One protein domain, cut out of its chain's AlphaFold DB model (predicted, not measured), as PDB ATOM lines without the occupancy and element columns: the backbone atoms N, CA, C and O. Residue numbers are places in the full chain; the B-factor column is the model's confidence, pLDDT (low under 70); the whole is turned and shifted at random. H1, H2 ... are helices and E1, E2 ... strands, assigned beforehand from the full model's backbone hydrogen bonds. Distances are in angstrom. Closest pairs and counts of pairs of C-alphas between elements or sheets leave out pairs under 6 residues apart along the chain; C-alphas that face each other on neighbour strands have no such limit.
ATOM      1  N   SER A 166     152.939 212.059 225.227       93.00
ATOM      2  CA  SER A 166     153.733 213.000 224.416       93.00
ATOM      3  C   SER A 166     154.545 212.255 223.350       93.00
ATOM      4  O   SER A 166     154.475 212.615 222.176       93.00
ATOM      5  N   GLN A 167     155.227 211.171 223.733       93.56
ATOM      6  CA  GLN A 167     156.011 210.322 222.826       93.56
ATOM      7  C   GLN A 167     155.159 209.731 221.695       93.56
ATOM      8  O   GLN A 167     155.518 209.844 220.527       93.56
ATOM      9  N   GLU A 168     153.981 209.189 222.011       95.62
ATOM     10  CA  GLU A 168     153.080 208.610 221.004       95.62
ATOM     11  C   GLU A 168     152.595 209.670 219.996       95.62
ATOM     12  O   GLU A 168     152.521 209.407 218.793       95.62
ATOM     13  N   LEU A 169     152.309 210.898 220.450       96.19
ATOM     14  CA  LEU A 169     151.968 212.019 219.564       96.19
ATOM     15  C   LEU A 169     153.129 212.421 218.650       96.19
ATOM     16  O   LEU A 169     152.904 212.717 217.470       96.19
ATOM     17  N   ILE A 170     154.352 212.439 219.181       97.12
ATOM     18  CA  ILE A 170     155.570 212.714 218.410       97.12
ATOM     19  C   ILE A 170     155.726 211.646 217.322       97.12
ATOM     20  O   ILE A 170     155.764 212.001 216.143       97.12
ATOM     21  N   SER A 171     155.659 210.359 217.680       97.25
ATOM     22  CA  SER A 171     155.704 209.236 216.733       97.25
ATOM     23  C   SER A 171     154.654 209.379 215.630       97.25
ATOM     24  O   SER A 171     154.975 209.361 214.439       97.25
ATOM     25  N   LYS A 172     153.384 209.623 215.987       97.12
ATOM     26  CA  LYS A 172     152.299 209.822 215.004       97.12
ATOM     27  C   LYS A 172     152.556 211.019 214.088       97.12
ATOM     28  O   LYS A 172     152.252 210.952 212.895       97.12
ATOM     29  N   THR A 173     153.113 212.107 214.615       98.06
ATOM     30  CA  THR A 173     153.482 213.286 213.822       98.06
ATOM     31  C   THR A 173     154.596 212.960 212.834       98.06
ATOM     32  O   THR A 173     154.490 213.309 211.652       98.06
ATOM     33  N   ASN A 174     155.630 212.254 213.285       98.25
ATOM     34  CA  ASN A 174     156.748 211.832 212.452       98.25
ATOM     35  C   ASN A 174     156.279 210.901 211.331       98.25
ATOM     36  O   ASN A 174     156.580 211.156 210.163       98.25
ATOM     37  N   TYR A 175     155.409 209.931 211.626       98.12
ATOM     38  CA  TYR A 175     154.815 209.071 210.602       98.12
ATOM     39  C   TYR A 175     154.003 209.847 209.564       98.12
ATOM     40  O   TYR A 175     154.091 209.551 208.373       98.12
ATOM     41  N   LEU A 176     153.246 210.878 209.957       97.31
ATOM     42  CA  LEU A 176     152.544 211.732 208.991       97.31
ATOM     43  C   LEU A 176     153.520 212.480 208.074       97.31
ATOM     44  O   LEU A 176     153.280 212.562 206.865       97.31
ATOM     45  N   LYS A 177     154.612 213.020 208.627       97.56
ATOM     46  CA  LYS A 177     155.670 213.695 207.857       97.56
ATOM     47  C   LYS A 177     156.343 212.708 206.897       97.56
ATOM     48  O   LYS A 177     156.436 212.985 205.698       97.56
ATOM     49  N   LYS A 178     156.721 211.524 207.386       97.19
ATOM     50  CA  LYS A 178     157.371 210.473 206.598       97.19
ATOM     51  C   LYS A 178     156.468 209.934 205.490       97.19
ATOM     52  O   LYS A 178     156.904 209.847 204.345       97.19
ATOM     53  N   LEU A 179     155.197 209.669 205.781       97.06
ATOM     54  CA  LEU A 179     154.218 209.208 204.795       97.06
ATOM     55  C   LEU A 179     154.029 210.222 203.659       97.06
ATOM     56  O   LEU A 179     153.944 209.830 202.495       97.06
ATOM     57  N   LYS A 180     153.976 211.525 203.972       95.88
ATOM     58  CA  LYS A 180     153.928 212.586 202.951       95.88
ATOM     59  C   LYS A 180     155.186 212.578 202.083       95.88
ATOM     60  O   LYS A 180     155.063 212.639 200.862       95.88
ATOM     61  N   LYS A 181     156.368 212.447 202.698       95.50
ATOM     62  CA  LYS A 181     157.649 212.355 201.984       95.50
ATOM     63  C   LYS A 181     157.665 211.163 201.024       95.50
ATOM     64  O   LYS A 181     157.868 211.373 199.832       95.50
ATOM     65  N   ILE A 182     157.355 209.955 201.503       96.38
ATOM     66  CA  ILE A 182     157.326 208.736 200.673       96.38
ATOM     67  C   ILE A 182     156.397 208.931 199.466       96.38
ATOM     68  O   ILE A 182     156.839 208.773 198.330       96.38
ATOM     69  N   LYS A 183     155.161 209.400 199.694       95.75
ATOM     70  CA  LYS A 183     154.170 209.668 198.632       95.75
ATOM     71  C   LYS A 183     154.630 210.671 197.574       95.75
ATOM     72  O   LYS A 183     154.145 210.622 196.449       95.75
ATOM     73  N   SER A 184     155.484 211.623 197.949       94.00
ATOM     74  CA  SER A 184     155.986 212.658 197.035       94.00
ATOM     75  C   SER A 184     157.188 212.205 196.203       94.00
ATOM     76  O   SER A 184     157.437 212.747 195.131       94.00
ATOM     77  N   THR A 185     157.926 211.207 196.686       92.06
ATOM     78  CA  THR A 185     159.099 210.660 195.993       92.06
ATOM     79  C   THR A 185     158.684 209.590 194.992       92.06
ATOM     80  O   THR A 185     157.737 208.858 195.258       92.06
ATOM     81  N   LYS A 186     159.391 209.451 193.867       88.25
ATOM     82  CA  LYS A 186     159.201 208.333 192.918       88.25
ATOM     83  C   LYS A 186     160.232 207.212 193.080       88.25
ATOM     84  O   LYS A 186     160.163 206.219 192.370       88.25
ATOM     85  N   GLU A 187     161.184 207.382 193.993       93.25
ATOM     86  CA  GLU A 187     162.191 206.365 194.279       93.25
ATOM     87  C   GLU A 187     161.553 205.116 194.910       93.25
ATOM     88  O   GLU A 187     160.567 205.245 195.657       93.25
ATOM     89  N   PRO A 188     162.122 203.922 194.655       95.75
ATOM     90  CA  PRO A 188     161.728 202.709 195.355       95.75
ATOM     91  C   PRO A 188     161.809 202.898 196.870       95.75
ATOM     92  O   PRO A 188     162.784 203.444 197.393       95.75
ATOM     93  N   VAL A 189     160.775 202.451 197.576       97.12
ATOM     94  CA  VAL A 189     160.658 202.598 199.030       97.12
ATOM     95  C   VAL A 189     161.669 201.682 199.705       97.12
ATOM     96  O   VAL A 189     161.640 200.473 199.491       97.12
ATOM     97  N   LYS A 190     162.553 202.236 200.533       95.81
ATOM     98  CA  LYS A 190     163.601 201.460 201.205       95.81
ATOM     99  C   LYS A 190     163.026 200.701 202.397       95.81
ATOM    100  O   LYS A 190     162.446 201.323 203.288       95.81
ATOM    101  N   VAL A 191     163.196 199.385 202.440       95.12
ATOM    102  CA  VAL A 191     162.575 198.525 203.460       95.12
ATOM    103  C   VAL A 191     163.638 197.769 204.241       95.12
ATOM    104  O   VAL A 191     164.472 197.097 203.643       95.12
ATOM    105  N   ALA A 192     163.592 197.868 205.568       91.88
ATOM    106  CA  ALA A 192     164.392 197.059 206.479       91.88
ATOM    107  C   ALA A 192     163.508 196.052 207.228       91.88
ATOM    108  O   ALA A 192     162.357 196.350 207.564       91.88
ATOM    109  N   PHE A 193     164.075 194.884 207.507       90.00
ATOM    110  CA  PHE A 193     163.450 193.814 208.276       90.00
ATOM    111  C   PHE A 193     164.332 193.488 209.475       90.00
ATOM    112  O   PHE A 193     165.515 193.201 209.300       90.00
ATOM    113  N   LEU A 194     163.748 193.545 210.669       87.44
ATOM    114  CA  LEU A 194     164.381 193.198 211.935       87.44
ATOM    115  C   LEU A 194     163.718 191.928 212.462       87.44
ATOM    116  O   LEU A 194     162.517 191.918 212.759       87.44
ATOM    117  N   CYS A 195     164.500 190.859 212.514       84.12
ATOM    118  CA  CYS A 195     164.051 189.521 212.866       84.12
ATOM    119  C   CYS A 195     164.717 189.100 214.172       84.12
ATOM    120  O   CYS A 195     165.939 189.132 214.272       84.12
ATOM    121  N   SER A 196     163.924 188.715 215.162       77.00
ATOM    122  CA  SER A 196     164.422 188.271 216.468       77.00
ATOM    123  C   SER A 196     163.996 186.846 216.803       77.00
ATOM    124  O   SER A 196     164.325 186.351 217.874       77.00
ATOM    125  N   ASP A 197     163.194 186.200 215.955       70.56
ATOM    126  CA  ASP A 197     162.710 184.847 216.194       70.56
ATOM    127  C   ASP A 197     162.586 184.061 214.890       70.56
ATOM    128  O   ASP A 197     161.761 184.341 214.018       70.56
ATOM    129  N   THR A 198     163.383 183.017 214.758       65.94
ATOM    130  CA  THR A 198     163.445 182.229 213.529       65.94
ATOM    131  C   THR A 198     162.359 181.168 213.411       65.94
ATOM    132  O   THR A 198     162.201 180.567 212.349       65.94
ATOM    133  N   GLN A 199     161.538 180.993 214.451       65.25
ATOM    134  CA  GLN A 199     160.437 180.027 214.452       65.25
ATOM    135  C   GLN A 199     159.249 180.463 213.581       65.25
ATOM    136  O   GLN A 199     158.425 179.631 213.207       65.25
ATOM    137  N   HIS A 200     159.164 181.747 213.214       69.12
ATOM    138  CA  HIS A 200     158.082 182.291 212.390       69.12
ATOM    139  C   HIS A 200     158.594 182.743 211.018       69.12
ATOM    140  O   HIS A 200     158.805 183.933 210.757       69.12
ATOM    141  N   THR A 201     158.774 181.775 210.120       73.25
ATOM    142  CA  THR A 201     159.312 181.977 208.763       73.25
ATOM    143  C   THR A 201     158.342 182.689 207.816       73.25
ATOM    144  O   THR A 201     158.759 183.148 206.754       73.25
ATOM    145  N   ASP A 202     157.077 182.891 208.205       79.19
ATOM    146  CA  ASP A 202     156.104 183.683 207.437       79.19
ATOM    147  C   ASP A 202     156.605 185.105 207.130       79.19
ATOM    148  O   ASP A 202     156.257 185.689 206.097       79.19
ATOM    149  N   PHE A 203     157.479 185.638 207.986       81.44
ATOM    150  CA  PHE A 203     158.150 186.924 207.807       81.44
ATOM    151  C   PHE A 203     159.055 186.954 206.557       81.44
ATOM    152  O   PHE A 203     159.120 187.973 205.862       81.44
ATOM    153  N   VAL A 204     159.671 185.818 206.198       86.38
ATOM    154  CA  VAL A 204     160.456 185.631 204.958       86.38
ATOM    155  C   VAL A 204     159.555 185.729 203.726       86.38
ATOM    156  O   VAL A 204     159.944 186.286 202.699       86.38
ATOM    157  N   GLY A 205     158.313 185.253 203.828       89.25
ATOM    158  CA  GLY A 205     157.326 185.376 202.757       89.25
ATOM    159  C   GLY A 205     157.037 186.835 202.392       89.25
ATOM    160  O   GLY A 205     157.024 187.183 201.210       89.25
ATOM    161  N   LEU A 206     156.856 187.713 203.387       91.88
ATOM    162  CA  LEU A 206     156.678 189.148 203.136       91.88
ATOM    163  C   LEU A 206     157.943 189.784 202.554       91.88
ATOM    164  O   LEU A 206     157.842 190.575 201.615       91.88
ATOM    165  N   TYR A 207     159.114 189.431 203.094       92.44
ATOM    166  CA  TYR A 207     160.399 189.891 202.572       92.44
ATOM    167  C   TYR A 207     160.516 189.603 201.072       92.44
ATOM    168  O   TYR A 207     160.762 190.526 200.296       92.44
ATOM    169  N   ASN A 208     160.255 188.362 200.654       91.81
ATOM    170  CA  ASN A 208     160.352 187.950 199.255       91.81
ATOM    171  C   ASN A 208     159.373 188.720 198.363       91.81
ATOM    172  O   ASN A 208     159.764 189.210 197.304       91.81
ATOM    173  N   LEU A 209     158.121 188.889 198.803       94.44
ATOM    174  CA  LEU A 209     157.135 189.660 198.041       94.44
ATOM    175  C   LEU A 209     157.574 191.112 197.816       94.44
ATOM    176  O   LEU A 209     157.348 191.639 196.734       94.44
ATOM    177  N   LEU A 210     158.198 191.757 198.808       95.38
ATOM    178  CA  LEU A 210     158.715 193.120 198.648       95.38
ATOM    179  C   LEU A 210     160.032 193.158 197.866       95.38
ATOM    180  O   LEU A 210     160.249 194.088 197.102       95.38
ATOM    181  N   TYR A 211     160.911 192.169 198.035       93.94
ATOM    182  CA  TYR A 211     162.206 192.100 197.351       93.94
ATOM    183  C   TYR A 211     162.061 192.012 195.826       93.94
ATOM    184  O   TYR A 211     162.802 192.671 195.099       93.94
ATOM    185  N   TYR A 212     161.088 191.237 195.341       93.94
ATOM    186  CA  TYR A 212     160.817 191.094 193.907       93.94
ATOM    187  C   TYR A 212     159.919 192.198 193.328       93.94
ATOM    188  O   TYR A 212     159.692 192.243 192.116       93.94
ATOM    189  N   ASP A 213     159.412 193.108 194.160       95.88
ATOM    190  CA  ASP A 213     158.551 194.201 193.730       95.88
ATOM    191  C   ASP A 213     159.363 195.481 193.483       95.88
ATOM    192  O   ASP A 213     159.948 196.059 194.395       95.88
ATOM    193  N   LYS A 214     159.365 195.960 192.234       95.56
ATOM    194  CA  LYS A 214     160.168 197.114 191.785       95.56
ATOM    195  C   LYS A 214     159.889 198.425 192.533       95.56
ATOM    196  O   LYS A 214     160.708 199.344 192.464       95.56
ATOM    197  N   ASP A 215     158.735 198.543 193.191       96.56
ATOM    198  CA  ASP A 215     158.367 199.741 193.949       96.56
ATOM    199  C   ASP A 215     159.096 199.814 195.301       96.56
ATOM    200  O   ASP A 215     159.045 200.847 195.982       96.56
ATOM    201  N   PHE A 216     159.784 198.738 195.688       96.81
ATOM    202  CA  PHE A 216     160.494 198.597 196.948       96.81
ATOM    203  C   PHE A 216     161.971 198.264 196.710       96.81
ATOM    204  O   PHE A 216     162.360 197.590 195.762       96.81
ATOM    205  N   LYS A 217     162.821 198.773 197.601       95.12
ATOM    206  CA  LYS A 217     164.232 198.410 197.705       95.12
ATOM    207  C   LYS A 217     164.446 197.784 199.072       95.12
ATOM    208  O   LYS A 217     164.631 198.493 200.063       95.12
ATOM    209  N   THR A 218     164.406 196.464 199.118       93.19
ATOM    210  CA  THR A 218     164.547 195.711 200.363       93.19
ATOM    211  C   THR A 218     166.024 195.514 200.706       93.19
ATOM    212  O   THR A 218     166.815 195.074 199.870       93.19
ATOM    213  N   PHE A 219     166.409 195.888 201.924       90.12
ATOM    214  CA  PHE A 219     167.718 195.581 202.500       90.12
ATOM    215  C   PHE A 219     167.748 194.144 203.027       90.12
ATOM    216  O   PHE A 219     166.676 193.615 203.307       90.12
ATOM    217  N   PRO A 220     168.933 193.530 203.205       87.94
ATOM    218  CA  PRO A 220     169.045 192.233 203.869       87.94
ATOM    219  C   PRO A 220     168.284 192.183 205.199       87.94
ATOM    220  O   PRO A 220     168.173 193.197 205.895       87.94
ATOM    221  N   ILE A 221     167.779 191.001 205.552       87.25
ATOM    222  CA  ILE A 221     167.154 190.766 206.857       87.25
ATOM    223  C   ILE A 221     168.236 190.898 207.923       87.25
ATOM    224  O   ILE A 221     169.272 190.247 207.835       87.25
ATOM    225  N   ILE A 222     167.997 191.740 208.922       86.00
ATOM    226  CA  ILE A 222     168.913 191.926 210.043       86.00
ATOM    227  C   ILE A 222     168.409 191.043 211.178       86.00
ATOM    228  O   ILE A 222     167.304 191.257 211.689       86.00
ATOM    229  N   ILE A 223     169.204 190.040 211.541       84.44
ATOM    230  CA  ILE A 223     168.926 189.197 212.703       84.44
ATOM    231  C   ILE A 223     169.344 189.976 213.945       84.44
ATOM    232  O   ILE A 223     170.433 190.538 213.985       84.44
ATOM    233  N   THR A 224     168.473 190.050 214.940       82.12
ATOM    234  CA  THR A 224     168.702 190.752 216.206       82.12
ATOM    235  C   THR A 224     168.542 189.776 217.369       82.12
ATOM    236  O   THR A 224     167.671 188.908 217.284       82.12
ATOM    237  N   PRO A 225     169.299 189.926 218.468       77.69
ATOM    238  CA  PRO A 225     169.185 189.063 219.634       77.69
ATOM    239  C   PRO A 225     167.755 188.974 220.167       77.69
ATOM    240  O   PRO A 225     167.065 189.985 220.331       77.69
ATOM    241  N   LYS A 226     167.325 187.755 220.497       74.19
ATOM    242  CA  LYS A 226     166.092 187.513 221.248       74.19
ATOM    243  C   LYS A 226     166.360 187.742 222.732       74.19
ATOM    244  O   LYS A 226     166.728 186.813 223.445       74.19
ATOM    245  N   GLN A 227     166.192 188.976 223.183       67.94
ATOM    246  CA  GLN A 227     166.253 189.332 224.599       67.94
ATOM    247  C   GLN A 227     164.870 189.745 225.093       67.94
ATOM    248  O   GLN A 227     164.062 190.290 224.334       67.94
ATOM    249  N   LEU A 228     164.589 189.475 226.363       57.16
ATOM    250  CA  LEU A 228     163.416 190.006 227.052       57.16
ATOM    251  C   LEU A 228     163.762 191.283 227.834       57.16
ATOM    252  O   LEU A 228     162.860 192.081 228.097       57.16
ATOM    253  N   LEU A 229     165.044 191.481 228.173       59.47
ATOM    254  CA  LEU A 229     165.576 192.598 228.967       59.47
ATOM    255  C   LEU A 229     166.956 193.054 228.451       59.47
ATOM    256  O   LEU A 229     167.659 192.279 227.810       59.47
ATOM    257  N   GLU A 230     167.376 194.286 228.770       60.16
ATOM    258  CA  GLU A 230     168.676 194.830 228.322       60.16
ATOM    259  C   GLU A 230     169.870 194.115 228.954       60.16
ATOM    260  O   GLU A 230     170.901 193.924 228.310       60.16
ATOM    261  N   SER A 231     169.737 193.745 230.229       61.09
ATOM    262  CA  SER A 231     170.783 193.076 231.009       61.09
ATOM    263  C   SER A 231     170.915 191.589 230.718       61.09
ATOM    264  O   SER A 231     171.891 190.979 231.163       61.09
ATOM    265  N   GLU A 232     169.959 190.983 230.009       67.06
ATOM    266  CA  GLU A 232     170.077 189.578 229.640       67.06
ATOM    267  C   GLU A 232     171.260 189.423 228.684       67.06
ATOM    268  O   GLU A 232     171.277 190.067 227.636       67.06
ATOM    269  N   PRO A 233     172.264 188.587 228.993       73.62
ATOM    270  CA  PRO A 233     173.362 188.375 228.066       73.62
ATOM    271  C   PRO A 233     172.821 187.807 226.750       73.62
ATOM    272  O   PRO A 233     171.935 186.948 226.749       73.62
ATOM    273  N   VAL A 234     173.362 188.279 225.624       78.75
ATOM    274  CA  VAL A 234     173.042 187.703 224.313       78.75
ATOM    275  C   VAL A 234     173.443 186.232 224.325       78.75
ATOM    276  O   VAL A 234     174.580 185.880 224.634       78.75
ATOM    277  N   ASN A 235     172.497 185.356 223.995       82.69
ATOM    278  CA  ASN A 235     172.798 183.948 223.798       82.69
ATOM    279  C   ASN A 235     173.399 183.759 222.395       82.69
ATOM    280  O   ASN A 235     172.668 183.698 221.405       82.69
ATOM    281  N   GLU A 236     174.728 183.681 222.330       82.44
ATOM    282  CA  GLU A 236     175.497 183.537 221.085       82.44
ATOM    283  C   GLU A 236     175.125 182.286 220.282       82.44
ATOM    284  O   GLU A 236     175.047 182.344 219.058       82.44
ATOM    285  N   GLU A 237     174.851 181.161 220.950       83.00
ATOM    286  CA  GLU A 237     174.460 179.917 220.273       83.00
ATOM    287  C   GLU A 237     173.109 180.073 219.572       83.00
ATOM    288  O   GLU A 237     172.954 179.682 218.414       83.00
ATOM    289  N   ASN A 238     172.138 180.697 220.246       80.88
ATOM    290  CA  ASN A 238     170.846 181.015 219.644       80.88
ATOM    291  C   ASN A 238     171.009 181.999 218.483       80.88
ATOM    292  O   ASN A 238     170.422 181.769 217.429       80.88
ATOM    293  N   MET A 239     171.823 183.045 218.660       82.94
ATOM    294  CA  MET A 239     172.086 184.047 217.627       82.94
ATOM    295  C   MET A 239     172.703 183.413 216.374       82.94
ATOM    296  O   MET A 239     172.211 183.628 215.267       82.94
ATOM    297  N   GLN A 240     173.736 182.581 216.537       84.00
ATOM    298  CA  GLN A 240     174.393 181.909 215.415       84.00
ATOM    299  C   GLN A 240     173.448 180.930 214.717       84.00
ATOM    300  O   GLN A 240     173.337 180.950 213.494       84.00
ATOM    301  N   ARG A 241     172.703 180.125 215.482       84.00
ATOM    302  CA  ARG A 241     171.697 179.208 214.933       84.00
ATOM    303  C   ARG A 241     170.640 179.950 214.115       84.00
ATOM    304  O   ARG A 241     170.204 179.451 213.080       84.00
ATOM    305  N   ASP A 242     170.223 181.123 214.577       82.88
ATOM    306  CA  ASP A 242     169.223 181.943 213.903       82.88
ATOM    307  C   ASP A 242     169.759 182.524 212.581       82.88
ATOM    308  O   ASP A 242     169.067 182.482 211.559       82.88
ATOM    309  N   VAL A 243     171.015 182.979 212.569       83.56
ATOM    310  CA  VAL A 243     171.729 183.406 211.353       83.56
ATOM    311  C   VAL A 243     171.879 182.245 210.365       83.56
ATOM    312  O   VAL A 243     171.542 182.394 209.189       83.56
ATOM    313  N   ASP A 244     172.319 181.077 210.830       84.19
ATOM    314  CA  ASP A 244     172.525 179.885 209.999       84.19
ATOM    315  C   ASP A 244     171.215 179.389 209.380       84.19
ATOM    316  O   ASP A 244     171.168 179.034 208.200       84.19
ATOM    317  N   LEU A 245     170.123 179.411 210.149       81.00
ATOM    318  CA  LEU A 245     168.797 179.054 209.654       81.00
ATOM    319  C   LEU A 245     168.370 179.995 208.527       81.00
ATOM    320  O   LEU A 245     167.881 179.527 207.497       81.00
ATOM    321  N   PHE A 246     168.577 181.300 208.689       76.81
ATOM    322  CA  PHE A 246     168.208 182.275 207.669       76.81
ATOM    323  C   PHE A 246     169.105 182.222 206.423       76.81
ATOM    324  O   PHE A 246     168.610 182.461 205.321       76.81
ATOM    325  N   ASN A 247     170.374 181.833 206.569       78.44
ATOM    326  CA  ASN A 247     171.281 181.573 205.446       78.44
ATOM    327  C   ASN A 247     170.847 180.374 204.583       78.44
ATOM    328  O   ASN A 247     171.242 180.293 203.422       78.44
ATOM    329  N   ASN A 248     170.029 179.456 205.115       78.25
ATOM    330  CA  ASN A 248     169.453 178.362 204.324       78.25
ATOM    331  C   ASN A 248     168.323 178.826 203.394       78.25
ATOM    332  O   ASN A 248     167.956 178.099 202.466       78.25
ATOM    333  N   PHE A 249     167.750 180.010 203.621       73.00
ATOM    334  CA  PHE A 249     166.861 180.630 202.647       73.00
ATOM    335  C   PHE A 249     167.694 181.341 201.578       73.00
ATOM    336  O   PHE A 249     168.744 181.903 201.878       73.00
ATOM    337  N   ASP A 250     167.197 181.395 200.337       72.31
ATOM    338  CA  ASP A 250     167.763 182.229 199.260       72.31
ATOM    339  C   ASP A 250     167.474 183.726 199.518       72.31
ATOM    340  O   ASP A 250     166.856 184.440 198.727       72.31
ATOM    341  N   THR A 251     167.839 184.196 200.711       74.75
ATOM    342  CA  THR A 251     167.643 185.558 201.197       74.75
ATOM    343  C   THR A 251     168.950 186.112 201.719       74.75
ATOM    344  O   THR A 251     169.773 185.399 202.283       74.75
ATOM    345  N   LYS A 252     169.148 187.418 201.539       79.62
ATOM    346  CA  LYS A 252     170.316 188.098 202.093       79.62
ATOM    347  C   LYS A 252     170.067 188.394 203.561       79.62
ATOM    348  O   LYS A 252     169.053 189.009 203.896       79.62
ATOM    349  N   VAL A 253     171.020 188.016 204.399       83.44
ATOM    350  CA  VAL A 253     170.938 188.122 205.855       83.44
ATOM    351  C   VAL A 253     172.169 188.865 206.358       83.44
ATOM    352  O   VAL A 253     173.256 188.734 205.797       83.44
ATOM    353  N   ILE A 254     171.983 189.685 207.384       82.88
ATOM    354  CA  ILE A 254     173.047 190.330 208.144       82.88
ATOM    355  C   ILE A 254     172.932 189.828 209.578       82.88
ATOM    356  O   ILE A 254     171.861 189.921 210.184       82.88
ATOM    357  N   ASP A 255     174.045 189.335 210.113       83.25
ATOM    358  CA  ASP A 255     174.192 189.177 211.553       83.25
ATOM    359  C   ASP A 255     174.204 190.577 212.182       83.25
ATOM    360  O   ASP A 255     175.111 191.380 211.954       83.25
ATOM    361  N   GLY A 256     173.124 190.908 212.883       80.50
ATOM    362  CA  GLY A 256     172.949 192.194 213.534       80.50
ATOM    363  C   GLY A 256     173.554 192.247 214.929       80.50
ATOM    364  O   GLY A 256     173.220 193.171 215.659       80.50
ATOM    365  N   TRP A 257     174.399 191.299 215.332       82.81
ATOM    366  CA  TRP A 257     175.138 191.376 216.587       82.81
ATOM    367  C   TRP A 257     176.638 191.507 216.325       82.81
ATOM    368  O   TRP A 257     177.305 190.582 215.859       82.81
ATOM    369  N   ASP A 258     177.172 192.689 216.628       80.06
ATOM    370  CA  ASP A 258     178.606 192.930 216.591       80.06
ATOM    371  C   ASP A 258     179.244 192.390 217.876       80.06
ATOM    372  O   ASP A 258     179.120 192.982 218.949       80.06
ATOM    373  N   ARG A 259     179.943 191.260 217.743       81.56
ATOM    374  CA  ARG A 259     180.619 190.560 218.844       81.56
ATOM    375  C   ARG A 259     181.878 191.269 219.339       81.56
ATOM    376  O   ARG A 259     182.326 190.987 220.447       81.56
ATOM    377  N   GLU A 260     182.465 192.170 218.551       80.25
ATOM    378  CA  GLU A 260     183.633 192.944 218.987       80.25
ATOM    379  C   GLU A 260     183.199 194.088 219.899       80.25
ATOM    380  O   GLU A 260     183.805 194.332 220.945       80.25
ATOM    381  N   THR A 261     182.127 194.782 219.513       77.12
ATOM    382  CA  THR A 261     181.638 195.957 220.244       77.12
ATOM    383  C   THR A 261     180.528 195.642 221.243       77.12
ATOM    384  O   THR A 261     180.222 196.486 222.085       77.12
ATOM    385  N   ASN A 262     179.946 194.439 221.195       73.81
ATOM    386  CA  ASN A 262     178.727 194.058 221.914       73.81
ATOM    387  C   ASN A 262     177.576 195.045 221.659       73.81
ATOM    388  O   ASN A 262     176.881 195.489 222.581       73.81
ATOM    389  N   THR A 263     177.391 195.434 220.396       72.06
ATOM    390  CA  THR A 263     176.321 196.349 219.982       72.06
ATOM    391  C   THR A 263     175.587 195.852 218.740       72.06
ATOM    392  O   THR A 263     176.047 194.969 218.023       72.06
ATOM    393  N   LEU A 264     174.405 196.417 218.480       71.69
ATOM    394  CA  LEU A 264     173.717 196.202 217.209       71.69
ATOM    395  C   LEU A 264     174.289 197.187 216.173       71.69
ATOM    396  O   LEU A 264     174.442 198.370 216.500       71.69
ATOM    397  N   PRO A 265     174.557 196.770 214.920       64.38
ATOM    398  CA  PRO A 265     175.019 197.673 213.886       64.38
ATOM    399  C   PRO A 265     173.977 198.766 213.655       64.38
ATOM    400  O   PRO A 265     172.766 198.555 213.743       64.38
ATOM    401  N   CYS A 266     174.456 199.972 213.358       62.53
ATOM    402  CA  CYS A 266     173.622 201.163 213.287       62.53
ATOM    403  C   CYS A 266     172.608 201.069 212.130       62.53
ATOM    404  O   CYS A 266     172.900 201.449 210.995       62.53
ATOM    405  N   ILE A 267     171.382 200.613 212.411       63.41
ATOM    406  CA  ILE A 267     170.294 200.504 211.420       63.41
ATOM    407  C   ILE A 267     169.990 201.869 210.759       63.41
ATOM    408  O   ILE A 267     169.566 201.926 209.601       63.41
ATOM    409  N   HIS A 268     170.285 202.987 211.438       62.19
ATOM    410  CA  HIS A 268     170.204 204.338 210.861       62.19
ATOM    411  C   HIS A 268     171.062 204.518 209.600       62.19
ATOM    412  O   HIS A 268     170.693 205.302 208.721       62.19
ATOM    413  N   ALA A 269     172.170 203.781 209.463       65.25
ATOM    414  CA  ALA A 269     173.040 203.859 208.293       65.25
ATOM    415  C   ALA A 269     172.305 203.479 206.995       65.25
ATOM    416  O   ALA A 269     172.557 204.072 205.944       65.25
ATOM    417  N   PHE A 270     171.330 202.565 207.069       73.81
ATOM    418  CA  PHE A 270     170.541 202.139 205.908       73.81
ATOM    419  C   PHE A 270     169.493 203.175 205.477       73.81
ATOM    420  O   PHE A 270     168.984 203.104 204.355       73.81
ATOM    421  N   LYS A 271     169.182 204.163 206.331       87.50
ATOM    422  CA  LYS A 271     168.157 205.201 206.110       87.50
ATOM    423  C   LYS A 271     166.846 204.621 205.542       87.50
ATOM    424  O   LYS A 271     166.406 205.063 204.471       87.50
ATOM    425  N   PRO A 272     166.242 203.613 206.204       92.44
ATOM    426  CA  PRO A 272     165.040 202.963 205.701       92.44
ATOM    427  C   PRO A 272     163.847 203.926 205.655       92.44
ATOM    428  O   PRO A 272     163.748 204.883 206.424       92.44
ATOM    429  N   ASP A 273     162.917 203.665 204.741       96.38
ATOM    430  CA  ASP A 273     161.612 204.319 204.708       96.38
ATOM    431  C   ASP A 273     160.571 203.548 205.518       96.38
ATOM    432  O   ASP A 273     159.703 204.176 206.129       96.38
ATOM    433  N   LEU A 274     160.678 202.216 205.528       96.81
ATOM    434  CA  LEU A 274     159.842 201.278 206.274       96.81
ATOM    435  C   LEU A 274     160.725 200.338 207.105       96.81
ATOM    436  O   LEU A 274     161.758 199.880 206.612       96.81
ATOM    437  N   ILE A 275     160.296 200.013 208.322       94.12
ATOM    438  CA  ILE A 275     160.950 199.023 209.186       94.12
ATOM    439  C   ILE A 275     159.905 198.037 209.684       94.12
ATOM    440  O   ILE A 275     158.964 198.431 210.374       94.12
ATOM    441  N   PHE A 276     160.089 196.765 209.355       92.75
ATOM    442  CA  PHE A 276     159.295 195.673 209.899       92.75
ATOM    443  C   PHE A 276     160.027 195.056 211.082       92.75
ATOM    444  O   PHE A 276     161.123 194.528 210.922       92.75
ATOM    445  N   TYR A 277     159.406 195.114 212.252       88.69
ATOM    446  CA  TYR A 277     159.797 194.370 213.439       88.69
ATOM    447  C   TYR A 277     158.983 193.082 213.472       88.69
ATOM    448  O   TYR A 277     157.756 193.130 213.388       88.69
ATOM    449  N   GLN A 278     159.638 191.934 213.593       80.81
ATOM    450  CA  GLN A 278     158.917 190.669 213.689       80.81
ATOM    451  C   GLN A 278     158.133 190.571 215.006       80.81
ATOM    452  O   GLN A 278     156.917 190.418 214.980       80.81
ATOM    453  N   LYS A 279     158.802 190.739 216.156       75.81
ATOM    454  CA  LYS A 279     158.171 190.871 217.479       75.81
ATOM    455  C   LYS A 279     158.979 191.862 218.331       75.81
ATOM    456  O   LYS A 279     160.059 191.508 218.792       75.81
ATOM    457  N   PRO A 280     158.500 193.098 218.556       63.88
ATOM    458  CA  PRO A 280     159.257 194.137 219.256       63.88
ATOM    459  C   PRO A 280     159.239 193.940 220.787       63.88
ATOM    460  O   PRO A 280     158.816 194.843 221.507       63.88
ATOM    461  N   ILE A 281     159.622 192.754 221.290       62.44
ATOM    462  CA  ILE A 281     159.468 192.412 222.717       62.44
ATOM    463  C   ILE A 281     160.373 193.262 223.593       62.44
ATOM    464  O   ILE A 281     159.894 194.007 224.450       62.44
ATOM    465  N   TYR A 282     161.662 193.213 223.291       62.47
ATOM    466  CA  TYR A 282     162.639 194.152 223.793       62.47
ATOM    467  C   TYR A 282     163.468 194.626 222.604       62.47
ATOM    468  O   TYR A 282     164.231 193.874 222.007       62.47
ATOM    469  N   ILE A 283     163.261 195.879 222.215       64.06
ATOM    470  CA  ILE A 283     164.144 196.559 221.279       64.06
ATOM    471  C   ILE A 283     164.872 197.603 222.104       64.06
ATOM    472  O   ILE A 283     164.209 198.444 222.719       64.06
ATOM    473  N   LYS A 284     166.208 197.543 222.101       64.38
ATOM    474  CA  LYS A 284     167.063 198.552 222.732       64.38
ATOM    475  C   LYS A 284     166.568 199.950 222.353       64.38
ATOM    476  O   LYS A 284     166.172 200.152 221.204       64.38
ATOM    477  N   ASP A 285     166.564 200.891 223.296       64.12
ATOM    478  CA  ASP A 285     165.872 202.179 223.128       64.12
ATOM    479  C   ASP A 285     166.258 202.908 221.820       64.12
ATOM    480  O   ASP A 285     165.378 203.471 221.163       64.12
ATOM    481  N   ASP A 286     167.510 202.781 221.367       70.44
ATOM    482  CA  ASP A 286     168.024 203.340 220.103       70.44
ATOM    483  C   ASP A 286     167.295 202.840 218.842       70.44
ATOM    484  O   ASP A 286     167.211 203.544 217.839       70.44
ATOM    485  N   PHE A 287     166.724 201.637 218.881       76.88
ATOM    486  CA  PHE A 287     165.979 201.040 217.768       76.88
ATOM    487  C   PHE A 287     164.476 200.971 218.029       76.88
ATOM    488  O   PHE A 287     163.731 200.438 217.195       76.88
ATOM    489  N   SER A 288     164.016 201.511 219.161       84.75
ATOM    490  CA  SER A 288     162.599 201.565 219.509       84.75
ATOM    491  C   SER A 288     161.779 202.214 218.386       84.75
ATOM    492  O   SER A 288     162.254 203.142 217.718       84.75
ATOM    493  N   PRO A 289     160.512 201.814 218.174       91.31
ATOM    494  CA  PRO A 289     159.651 202.468 217.199       91.31
ATOM    495  C   PRO A 289     159.518 203.977 217.412       91.31
ATOM    496  O   PRO A 289     159.344 204.704 216.439       91.31
ATOM    497  N   TYR A 290     159.640 204.458 218.656       92.38
ATOM    498  CA  TYR A 290     159.668 205.888 218.965       92.38
ATOM    499  C   TYR A 290     160.856 206.588 218.295       92.38
ATOM    500  O   TYR A 290     160.643 207.507 217.500       92.38
ATOM    501  N   VAL A 291     162.084 206.121 218.545       90.56
ATOM    502  CA  VAL A 291     163.306 206.694 217.951       90.56
ATOM    503  C   VAL A 291     163.284 206.547 216.430       90.56
ATOM    504  O   VAL A 291     163.499 207.506 215.686       90.56
ATOM    505  N   MET A 292     162.912 205.367 215.938       91.19
ATOM    506  CA  MET A 292     162.898 205.090 214.503       91.19
ATOM    507  C   MET A 292     161.783 205.829 213.748       91.19
ATOM    508  O   MET A 292     161.873 205.969 212.523       91.19
ATOM    509  N   SER A 293     160.775 206.362 214.449       95.19
ATOM    510  CA  SER A 293     159.686 207.134 213.837       95.19
ATOM    511  C   SER A 293     160.172 208.366 213.081       95.19
ATOM    512  O   SER A 293     159.563 208.752 212.080       95.19
ATOM    513  N   GLU A 294     161.283 208.969 213.515       93.50
ATOM    514  CA  GLU A 294     161.873 210.154 212.884       93.50
ATOM    515  C   GLU A 294     162.308 209.888 211.441       93.50
ATOM    516  O   GLU A 294     162.270 210.784 210.589       93.50
ATOM    517  N   GLN A 295     162.681 208.642 211.144       91.44
ATOM    518  CA  GLN A 295     163.240 208.262 209.856       91.44
ATOM    519  C   GLN A 295     162.370 207.305 209.050       91.44
ATOM    520  O   GLN A 295     162.448 207.367 207.824       91.44
ATOM    521  N   ALA A 296     161.538 206.467 209.668       95.56
ATOM    522  CA  ALA A 296     160.809 205.408 208.977       95.56
ATOM    523  C   ALA A 296     159.384 205.219 209.510       95.56
ATOM    524  O   ALA A 296     159.065 205.574 210.640       95.56
ATOM    525  N   LEU A 297     158.514 204.629 208.687       97.69
ATOM    526  CA  LEU A 297     157.267 204.035 209.166       97.69
ATOM    527  C   LEU A 297     157.594 202.673 209.786       97.69
ATOM    528  O   LEU A 297     158.266 201.860 209.155       97.69
ATOM    529  N   THR A 298     157.122 202.426 211.002       95.94
ATOM    530  CA  THR A 298     157.452 201.215 211.762       95.94
ATOM    531  C   THR A 298     156.255 200.275 211.841       95.94
ATOM    532  O   THR A 298     155.111 200.705 212.031       95.94
ATOM    533  N   PHE A 299     156.514 198.984 211.685       95.00
ATOM    534  CA  PHE A 299     155.482 197.963 211.581       95.00
ATOM    535  C   PHE A 299     155.786 196.771 212.467       95.00
ATOM    536  O   PHE A 299     156.946 196.406 212.610       95.00
ATOM    537  N   ALA A 300     154.743 196.115 212.966       91.38
ATOM    538  CA  ALA A 300     154.839 194.738 213.436       91.38
ATOM    539  C   ALA A 300     153.762 193.869 212.782       91.38
ATOM    540  O   ALA A 300     152.762 194.388 212.267       91.38
ATOM    541  N   ILE A 301     153.979 192.557 212.772       88.44
ATOM    542  CA  ILE A 301     153.052 191.588 212.186       88.44
ATOM    543  C   ILE A 301     152.827 190.481 213.201       88.44
ATOM    544  O   ILE A 301     153.769 189.785 213.569       88.44
ATOM    545  N   GLU A 302     151.581 190.315 213.628       85.50
ATOM    546  CA  GLU A 302     151.205 189.222 214.511       85.50
ATOM    547  C   GLU A 302     150.613 188.088 213.672       85.50
ATOM    548  O   GLU A 302     149.443 188.115 213.281       85.50
ATOM    549  N   TYR A 303     151.464 187.120 213.327       78.81
ATOM    550  CA  TYR A 303     151.070 185.958 212.528       78.81
ATOM    551  C   TYR A 303     150.251 184.952 213.340       78.81
ATOM    552  O   TYR A 303     149.354 184.321 212.778       78.81
ATOM    553  N   ASP A 304     150.522 184.833 214.643       77.50
ATOM    554  CA  ASP A 304     149.875 183.868 215.530       77.50
ATOM    555  C   ASP A 304     149.457 184.520 216.851       77.50
ATOM    556  O   ASP A 304     150.000 184.261 217.926       77.50
ATOM    557  N   THR A 305     148.436 185.372 216.753       72.94
ATOM    558  CA  THR A 305     147.892 186.100 217.900       72.94
ATOM    559  C   THR A 305     147.443 185.162 219.018       72.94
ATOM    560  O   THR A 305     147.518 185.538 220.176       72.94
ATOM    561  N   ARG A 306     146.971 183.947 218.709       68.69
ATOM    562  CA  ARG A 306     146.336 183.045 219.690       68.69
ATOM    563  C   ARG A 306     147.338 182.263 220.530       68.69
ATOM    564  O   ARG A 306     147.013 181.931 221.666       68.69
ATOM    565  N   ASN A 307     148.527 182.001 219.993       68.69
ATOM    566  CA  ASN A 307     149.623 181.368 220.728       68.69
ATOM    567  C   ASN A 307     150.654 182.386 221.235       68.69
ATOM    568  O   ASN A 307     151.738 182.003 221.680       68.69
ATOM    569  N   ALA A 308     150.346 183.682 221.160       68.06
ATOM    570  CA  ALA A 308     151.216 184.704 221.706       68.06
ATOM    571  C   ALA A 308     151.271 184.600 223.239       68.06
ATOM    572  O   ALA A 308     150.260 184.377 223.907       68.06
ATOM    573  N   ASP A 309     152.459 184.781 223.815       68.06
ATOM    574  CA  ASP A 309     152.616 184.849 225.265       68.06
ATOM    575  C   ASP A 309     152.039 186.174 225.782       68.06
ATOM    576  O   ASP A 309     152.717 187.202 225.847       68.06
ATOM    577  N   PHE A 310     150.756 186.157 226.146       61.62
ATOM    578  CA  PHE A 310     150.038 187.335 226.628       61.62
ATOM    579  C   PHE A 310     150.615 187.928 227.920       61.62
ATOM    580  O   PHE A 310     150.408 189.115 228.191       61.62
ATOM    581  N   THR A 311     151.385 187.152 228.690       61.00
ATOM    582  CA  THR A 311     152.097 187.656 229.872       61.00
ATOM    583  C   THR A 311     153.261 188.548 229.442       61.00
ATOM    584  O   THR A 311     153.417 189.654 229.967       61.00
ATOM    585  N   ALA A 312     154.023 188.127 228.428       61.50
ATOM    586  CA  ALA A 312     155.072 188.941 227.814       61.50
ATOM    587  C   ALA A 312     154.500 190.164 227.061       61.50
ATOM    588  O   ALA A 312     155.036 191.272 227.188       61.50
ATOM    589  N   LEU A 313     153.373 190.002 226.349       62.72
ATOM    590  CA  LEU A 313     152.677 191.091 225.637       62.72
ATOM    591  C   LEU A 313     152.137 192.179 226.584       62.72
ATOM    592  O   LEU A 313     152.143 193.363 226.244       62.72
ATOM    593  N   GLY A 314     151.685 191.802 227.783       59.91
ATOM    594  CA  GLY A 314     151.177 192.734 228.796       59.91
ATOM    595  C   GLY A 314     152.267 193.530 229.528       59.91
ATOM    596  O   GLY A 314     151.960 194.452 230.304       59.91
ATOM    597  N   SER A 315     153.546 193.211 229.299       70.00
ATOM    598  CA  SER A 315     154.660 193.904 229.943       70.00
ATOM    599  C   SER A 315     154.664 195.399 229.597       70.00
ATOM    600  O   SER A 315     154.234 195.841 228.527       70.00
ATOM    601  N   LYS A 316     155.122 196.227 230.540       71.94
ATOM    602  CA  LYS A 316     155.184 197.689 230.360       71.94
ATOM    603  C   LYS A 316     156.081 198.073 229.176       71.94
ATOM    604  O   LYS A 316     155.751 199.007 228.447       71.94
ATOM    605  N   TYR A 317     157.183 197.346 228.991       71.75
ATOM    606  CA  TYR A 317     158.137 197.568 227.908       71.75
ATOM    607  C   TYR A 317     157.512 197.255 226.552       71.75
ATOM    608  O   TYR A 317     157.472 198.145 225.705       71.75
ATOM    609  N   PHE A 318     156.909 196.072 226.392       77.12
ATOM    610  CA  PHE A 318     156.214 195.698 225.161       77.12
ATOM    611  C   PHE A 318     155.159 196.738 224.775       77.12
ATOM    612  O   PHE A 318     155.180 197.273 223.665       77.12
ATOM    613  N   ARG A 319     154.287 197.105 225.727       81.69
ATOM    614  CA  ARG A 319     153.224 198.103 225.520       81.69
ATOM    615  C   ARG A 319     153.759 199.453 225.054       81.69
ATOM    616  O   ARG A 319     153.185 200.041 224.140       81.69
ATOM    617  N   LYS A 320     154.872 199.921 225.631       82.25
ATOM    618  CA  LYS A 320     155.553 201.157 225.205       82.25
ATOM    619  C   LYS A 320     156.046 201.055 223.757       82.25
ATOM    620  O   LYS A 320     155.909 202.025 223.010       82.25
ATOM    621  N   GLN A 321     156.606 199.914 223.349       86.00
ATOM    622  CA  GLN A 321     157.096 199.730 221.979       86.00
ATOM    623  C   GLN A 321     155.934 199.719 220.980       86.00
ATOM    624  O   GLN A 321     155.921 200.506 220.028       86.00
ATOM    625  N   VAL A 322     154.913 198.890 221.218       88.75
ATOM    626  CA  VAL A 322     153.802 198.731 220.267       88.75
ATOM    627  C   VAL A 322     152.918 199.963 220.158       88.75
ATOM    628  O   VAL A 322     152.409 200.256 219.075       88.75
ATOM    629  N   SER A 323     152.776 200.745 221.230       91.50
ATOM    630  CA  SER A 323     151.999 201.983 221.184       91.50
ATOM    631  C   SER A 323     152.654 203.083 220.340       91.50
ATOM    632  O   SER A 323     151.972 203.996 219.865       91.50
ATOM    633  N   ASN A 324     153.963 202.968 220.093       94.00
ATOM    634  CA  ASN A 324     154.715 203.865 219.228       94.00
ATOM    635  C   ASN A 324     154.825 203.375 217.780       94.00
ATOM    636  O   ASN A 324     155.357 204.116 216.958       94.00
ATOM    637  N   LEU A 325     154.311 202.193 217.425       95.06
ATOM    638  CA  LEU A 325     154.318 201.714 216.039       95.06
ATOM    639  C   LEU A 325     153.401 202.548 215.132       95.06
ATOM    640  O   LEU A 325     152.383 203.115 215.558       95.06
ATOM    641  N   TRP A 326     153.725 202.594 213.835       97.12
ATOM    642  CA  TRP A 326     152.795 203.157 212.857       97.12
ATOM    643  C   TRP A 326     151.594 202.234 212.679       97.12
ATOM    644  O   TRP A 326     150.456 202.694 212.850       97.12
ATOM    645  N   LYS A 327     151.851 200.957 212.361       96.19
ATOM    646  CA  LYS A 327     150.827 199.925 212.178       96.19
ATOM    647  C   LYS A 327     151.242 198.556 212.715       96.19
ATOM    648  O   LYS A 327     152.400 198.173 212.621       96.19
ATOM    649  N   ILE A 328     150.263 197.815 213.222       93.62
ATOM    650  CA  ILE A 328     150.386 196.395 213.572       93.62
ATOM    651  C   ILE A 328     149.385 195.632 212.723       93.62
ATOM    652  O   ILE A 328     148.208 195.988 212.716       93.62
ATOM    653  N   PHE A 329     149.837 194.619 211.997       92.81
ATOM    654  CA  PHE A 329     148.961 193.809 211.159       92.81
ATOM    655  C   PHE A 329     148.515 192.546 211.888       92.81
ATOM    656  O   PHE A 329     149.347 191.838 212.447       92.81
ATOM    657  N   VAL A 330     147.209 192.275 211.847       91.44
ATOM    658  CA  VAL A 330     146.575 191.078 212.429       91.44
ATOM    659  C   VAL A 330     145.614 190.442 211.421       91.44
ATOM    660  O   VAL A 330     145.114 191.122 210.519       91.44
ATOM    661  N   ASN A 331     145.324 189.148 211.566       88.38
ATOM    662  CA  ASN A 331     144.590 188.380 210.551       88.38
ATOM    663  C   ASN A 331     143.080 188.660 210.497       88.38
ATOM    664  O   ASN A 331     142.458 188.491 209.446       88.38
ATOM    665  N   ASN A 332     142.464 189.002 211.628       89.94
ATOM    666  CA  ASN A 332     141.012 189.141 211.747       89.94
ATOM    667  C   ASN A 332     140.626 190.091 212.904       89.94
ATOM    668  O   ASN A 332     141.480 190.555 213.659       89.94
ATOM    669  N   GLU A 333     139.335 190.418 213.023       91.19
ATOM    670  CA  GLU A 333     138.836 191.331 214.067       91.19
ATOM    671  C   GLU A 333     138.882 190.730 215.482       91.19
ATOM    672  O   GLU A 333     138.973 191.484 216.450       91.19
ATOM    673  N   ASP A 334     138.844 189.404 215.634       90.00
ATOM    674  CA  ASP A 334     138.961 188.774 216.954       90.00
ATOM    675  C   ASP A 334     140.400 188.877 217.470       90.00
ATOM    676  O   ASP A 334     140.619 189.285 218.610       90.00
ATOM    677  N   ASP A 335     141.381 188.638 216.596       88.69
ATOM    678  CA  ASP A 335     142.800 188.873 216.870       88.69
ATOM    679  C   ASP A 335     143.049 190.341 217.235       88.69
ATOM    680  O   ASP A 335     143.786 190.635 218.172       88.69
ATOM    681  N   ARG A 336     142.394 191.285 216.541       91.12
ATOM    682  CA  ARG A 336     142.478 192.709 216.882       91.12
ATOM    683  C   ARG A 336     141.978 192.992 218.293       91.12
ATOM    684  O   ARG A 336     142.676 193.686 219.024       91.12
ATOM    685  N   LYS A 337     140.790 192.502 218.661       89.38
ATOM    686  CA  LYS A 337     140.220 192.731 220.000       89.38
ATOM    687  C   LYS A 337     141.151 192.199 221.080       89.38
ATOM    688  O   LYS A 337     141.458 192.927 222.016       89.38
ATOM    689  N   LEU A 338     141.636 190.973 220.890       85.62
ATOM    690  CA  LEU A 338     142.568 190.320 221.799       85.62
ATOM    691  C   LEU A 338     143.844 191.158 221.947       85.62
ATOM    692  O   LEU A 338     144.233 191.532 223.049       85.62
ATOM    693  N   TYR A 339     144.456 191.542 220.828       85.62
ATOM    694  CA  TYR A 339     145.689 192.320 220.841       85.62
ATOM    695  C   TYR A 339     145.504 193.705 221.480       85.62
ATOM    696  O   TYR A 339     146.326 194.119 222.297       85.62
ATOM    697  N   GLU A 340     144.431 194.426 221.140       88.50
ATOM    698  CA  GLU A 340     144.117 195.747 221.703       88.50
ATOM    699  C   GLU A 340     143.878 195.687 223.222       88.50
ATOM    700  O   GLU A 340     144.351 196.574 223.939       88.50
ATOM    701  N   GLU A 341     143.219 194.633 223.717       84.00
ATOM    702  CA  GLU A 341     142.956 194.404 225.143       84.00
ATOM    703  C   GLU A 341     144.248 194.195 225.944       84.00
ATOM    704  O   GLU A 341     144.484 194.898 226.929       84.00
ATOM    705  N   TYR A 342     145.124 193.288 225.502       81.19
ATOM    706  CA  TYR A 342     146.357 192.973 226.235       81.19
ATOM    707  C   TYR A 342     147.422 194.072 226.146       81.19
ATOM    708  O   TYR A 342     148.263 194.191 227.041       81.19
ATOM    709  N   THR A 343     147.395 194.895 225.094       81.75
ATOM    710  CA  THR A 343     148.427 195.918 224.861       81.75
ATOM    711  C   THR A 343     148.010 197.346 225.223       81.75
ATOM    712  O   THR A 343     148.856 198.241 225.205       81.75
ATOM    713  N   ASP A 344     146.749 197.581 225.605       83.31
ATOM    714  CA  ASP A 344     146.215 198.913 225.951       83.31
ATOM    715  C   ASP A 344     146.429 199.950 224.823       83.31
ATOM    716  O   ASP A 344     146.806 201.112 225.029       83.31
ATOM    717  N   ILE A 345     146.240 199.501 223.575       87.75
ATOM    718  CA  ILE A 345     146.338 200.342 222.367       87.75
ATOM    719  C   ILE A 345     144.992 200.578 221.679       87.75
ATOM    720  O   ILE A 345     144.944 201.154 220.583       87.75
ATOM    721  N   SER A 346     143.901 200.181 222.333       85.62
ATOM    722  CA  SER A 346     142.537 200.504 221.927       85.62
ATOM    723  C   SER A 346     142.421 201.986 221.564       85.62
ATOM    724  O   SER A 346     142.898 202.870 222.274       85.62
ATOM    725  N   HIS A 347     141.800 202.270 220.419       83.31
ATOM    726  CA  HIS A 347     141.579 203.630 219.902       83.31
ATOM    727  C   HIS A 347     142.837 204.432 219.498       83.31
ATOM    728  O   HIS A 347     142.711 205.589 219.087       83.31
ATOM    729  N   LYS A 348     144.039 203.835 219.497       89.62
ATOM    730  CA  LYS A 348     145.282 204.514 219.060       89.62
ATOM    731  C   LYS A 348     145.524 204.492 217.539       89.62
ATOM    732  O   LYS A 348     146.505 205.068 217.063       89.62
ATOM    733  N   ASP A 349     144.631 203.876 216.751       90.12
ATOM    734  CA  ASP A 349     144.737 203.737 215.280       90.12
ATOM    735  C   ASP A 349     146.080 203.102 214.857       90.12
ATOM    736  O   ASP A 349     146.818 203.621 214.011       90.12
ATOM    737  N   ILE A 350     146.434 201.998 215.515       93.50
ATOM    738  CA  ILE A 350     147.676 201.242 215.288       93.50
ATOM    739  C   ILE A 350     147.355 199.889 214.654       93.50
ATOM    740  O   ILE A 350     147.953 199.539 213.642       93.50
ATOM    741  N   VAL A 351     146.379 199.154 215.186       93.88
ATOM    742  CA  VAL A 351     146.043 197.822 214.677       93.88
ATOM    743  C   VAL A 351     145.298 197.918 213.343       93.88
ATOM    744  O   VAL A 351     144.357 198.697 213.186       93.88
ATOM    745  N   GLN A 352     145.748 197.143 212.362       94.75
ATOM    746  CA  GLN A 352     145.202 197.037 211.017       94.75
ATOM    747  C   GLN A 352     144.884 195.575 210.721       94.75
ATOM    748  O   GLN A 352     145.777 194.747 210.563       94.75
ATOM    749  N   VAL A 353     143.597 195.278 210.573       93.44
ATOM    750  CA  VAL A 353     143.145 193.947 210.171       93.44
ATOM    751  C   VAL A 353     143.398 193.740 208.681       93.44
ATOM    752  O   VAL A 353     143.085 194.610 207.858       93.44
ATOM    753  N   VAL A 354     143.976 192.593 208.336       89.31
ATOM    754  CA  VAL A 354     144.268 192.159 206.970       89.31
ATOM    755  C   VAL A 354     143.746 190.732 206.773       89.31
ATOM    756  O   VAL A 354     144.338 189.758 207.217       89.31
ATOM    757  N   ASN A 355     142.595 190.612 206.108       81.19
ATOM    758  CA  ASN A 355     141.894 189.337 205.935       81.19
ATOM    759  C   ASN A 355     142.572 188.449 204.882       81.19
ATOM    760  O   ASN A 355     142.681 188.887 203.738       81.19
ATOM    761  N   LYS A 356     142.855 187.181 205.231       74.31
ATOM    762  CA  LYS A 356     143.374 186.095 204.361       74.31
ATOM    763  C   LYS A 356     144.709 186.417 203.659       74.31
ATOM    764  O   LYS A 356     144.830 187.406 202.953       74.31
ATOM    765  N   ASN A 357     145.687 185.508 203.761       85.44
ATOM    766  CA  ASN A 357     147.029 185.668 203.172       85.44
ATOM    767  C   ASN A 357     147.662 187.023 203.563       85.44
ATOM    768  O   ASN A 357     147.826 187.933 202.743       85.44
ATOM    769  N   ILE A 358     147.970 187.139 204.859       89.31
ATOM    770  CA  ILE A 358     148.436 188.356 205.534       89.31
ATOM    771  C   ILE A 358     149.550 189.080 204.771       89.31
ATOM    772  O   ILE A 358     149.443 190.283 204.549       89.31
ATOM    773  N   ASN A 359     150.551 188.361 204.261       92.94
ATOM    774  CA  ASN A 359     151.673 188.953 203.532       92.94
ATOM    775  C   ASN A 359     151.218 189.671 202.255       92.94
ATOM    776  O   ASN A 359     151.541 190.839 202.042       92.94
ATOM    777  N   THR A 360     150.395 189.016 201.434       93.62
ATOM    778  CA  THR A 360     149.857 189.624 200.205       93.62
ATOM    779  C   THR A 360     148.966 190.827 200.525       93.62
ATOM    780  O   THR A 360     149.014 191.860 199.847       93.62
ATOM    781  N   ALA A 361     148.162 190.723 201.584       94.06
ATOM    782  CA  ALA A 361     147.295 191.805 202.032       94.06
ATOM    783  C   ALA A 361     148.092 193.019 202.547       94.06
ATOM    784  O   ALA A 361     147.720 194.157 202.245       94.06
ATOM    785  N   ILE A 362     149.212 192.794 203.241       95.12
ATOM    786  CA  ILE A 362     150.146 193.845 203.667       95.12
ATOM    787  C   ILE A 362     150.727 194.561 202.448       95.12
ATOM    788  O   ILE A 362     150.642 195.786 202.377       95.12
ATOM    789  N   VAL A 363     151.241 193.839 201.446       96.00
ATOM    790  CA  VAL A 363     151.785 194.461 200.221       96.00
ATOM    791  C   VAL A 363     150.729 195.334 199.537       96.00
ATOM    792  O   VAL A 363     150.984 196.496 199.211       96.00
ATOM    793  N   LYS A 364     149.497 194.828 199.400       95.56
ATOM    794  CA  LYS A 364     148.371 195.592 198.841       95.56
ATOM    795  C   LYS A 364     148.054 196.846 199.664       95.56
ATOM    796  O   LYS A 364     147.806 197.912 199.093       95.56
ATOM    797  N   TYR A 365     148.058 196.731 200.992       95.94
ATOM    798  CA  TYR A 365     147.873 197.863 201.896       95.94
ATOM    799  C   TYR A 365     148.965 198.916 201.699       95.94
ATOM    800  O   TYR A 365     148.646 200.104 201.586       95.94
ATOM    801  N   LEU A 366     150.233 198.500 201.624       96.44
ATOM    802  CA  LEU A 366     151.370 199.393 201.423       96.44
ATOM    803  C   LEU A 366     151.251 200.123 200.089       96.44
ATOM    804  O   LEU A 366     151.284 201.350 200.091       96.44
ATOM    805  N   LYS A 367     151.010 199.427 198.974       95.62
ATOM    806  CA  LYS A 367     150.859 200.077 197.659       95.62
ATOM    807  C   LYS A 367     149.760 201.133 197.651       95.62
ATOM    808  O   LYS A 367     150.001 202.296 197.322       95.62
ATOM    809  N   LYS A 368     148.574 200.776 198.158       95.94
ATOM    810  CA  LYS A 368     147.448 201.712 198.294       95.94
ATOM    811  C   LYS A 368     147.807 202.909 199.177       95.94
ATOM    812  O   LYS A 368     147.508 204.054 198.835       95.94
ATOM    813  N   THR A 369     148.413 202.655 200.333       95.50
ATOM    814  CA  THR A 369     148.641 203.685 201.350       95.50
ATOM    815  C   THR A 369     149.804 204.596 200.989       95.50
ATOM    816  O   THR A 369     149.723 205.792 201.259       95.50
ATOM    817  N   LEU A 370     150.852 204.061 200.363       95.81
ATOM    818  CA  LEU A 370     152.057 204.777 199.942       95.81
ATOM    819  C   LEU A 370     151.927 205.397 198.543       95.81
ATOM    820  O   LEU A 370     152.751 206.239 198.200       95.81
ATOM    821  N   LYS A 371     150.867 205.060 197.789       93.62
ATOM    822  CA  LYS A 371     150.659 205.449 196.381       93.62
ATOM    823  C   LYS A 371     151.796 204.949 195.481       93.62
ATOM    824  O   LYS A 371     152.441 205.742 194.793       93.62
TER     825      LYS A 371
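AT A GLANCE: This is residues 166 to 371 of the 372 residues of an uncharacterized protein of Candidatus Melainabacteria bacterium (UniProt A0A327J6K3). What shape do these coordinates make? A strongly twisted sheet of seven parallel strands runs through the middle of three layers, with helices H2, H3 and H9 over one face and H8 over the other. The longest helix, H1, grazes the sheet, as do the shorter H4, H5 and H7. What is it made of? The printed part has 206 residues with nine named helices and seven named strands, in the order H1 E1 H2 E2 H3 E3 H4 E4 H5 E5 H6 H7 E6 H8 E7 H9; the class is mixed, helices and strands. How tightly is it gathered? It is compact, with a radius of gyration of the C-alphas of 16.1 A, and rounded, spanning 40 by 38 by 34 A.

IN THESE COORDINATES: Where does it begin? H1, residues 166 to 184, starts with C-alpha 166 at (153.733, 213.000, 224.416) and is 27.5 A long. What follows? E1 is 189 to 195, 19.3 A; H2 202 to 211; E2 216 to 223, 20.2 A; H3 236 to 247, 16.3 A; E3 253 to 255; H4 267 to 270; E4 274 to 277; H5 289 to 292; E5 297 to 301. And the rest? H6 is 310 to 313, H7 316 to 323, E6 327 to 330, H8 333 to 343, E7 351 to 353, and H9 358 to 370, 17.7 A, ending with C-alpha 370 at (152.057, 204.777, 199.942).

HOW THE PARTS SIT: How is the sheet joined? Its order is E3 E2 E1 E4 E5 E6 E7; within hydrogen-bond range are, for instance, N 254 and O 221 at 2.8 A, N 191 and O 217 at 2.9 A, N 192 and O 274 at 2.9 A, N 275 and O 297 at 2.9 A, N 329 and O 300 at 2.9 A, and N 352 and O 328 at 2.7 A. E1, H2, E2 is a strand-helix-strand unit, two parallel neighbours with a helix between, its crossover right-handed. Which helices are on it? H2 and H3 are on the same face, at heights of 8.9 A and 8.0 A over the sheet; H8 is over E6 and E7 at 9.4 A. Which helices touch? H2 touches residues 359 to 363 of H9, closest C-alphas Leu 206 and Asn 359 at 5.0 A; H7 touches H8, Arg 319 and Thr 343 at 5.3 A; H6, not on the sheet, only just touches H8 with 3 pairs of C-alphas within 8 A. In H1, H2, H3, H7, H8 and H9 every O i to N i+4 pair is within hydrogen-bond range.

THE WHOLE: How large is it? The C-alphas farthest apart, those of Glu 260 and Glu 333, are 45.1 A apart. Is it continuous? The printed part has no cut; the links E2 to H3, E3 to H4 and E4 to H5 are long. Where is confidence low? The model's pLDDT is under 70 at residues 198 to 200, 227 to 232, 265 to 269, 280 to 285 and 306 to 314.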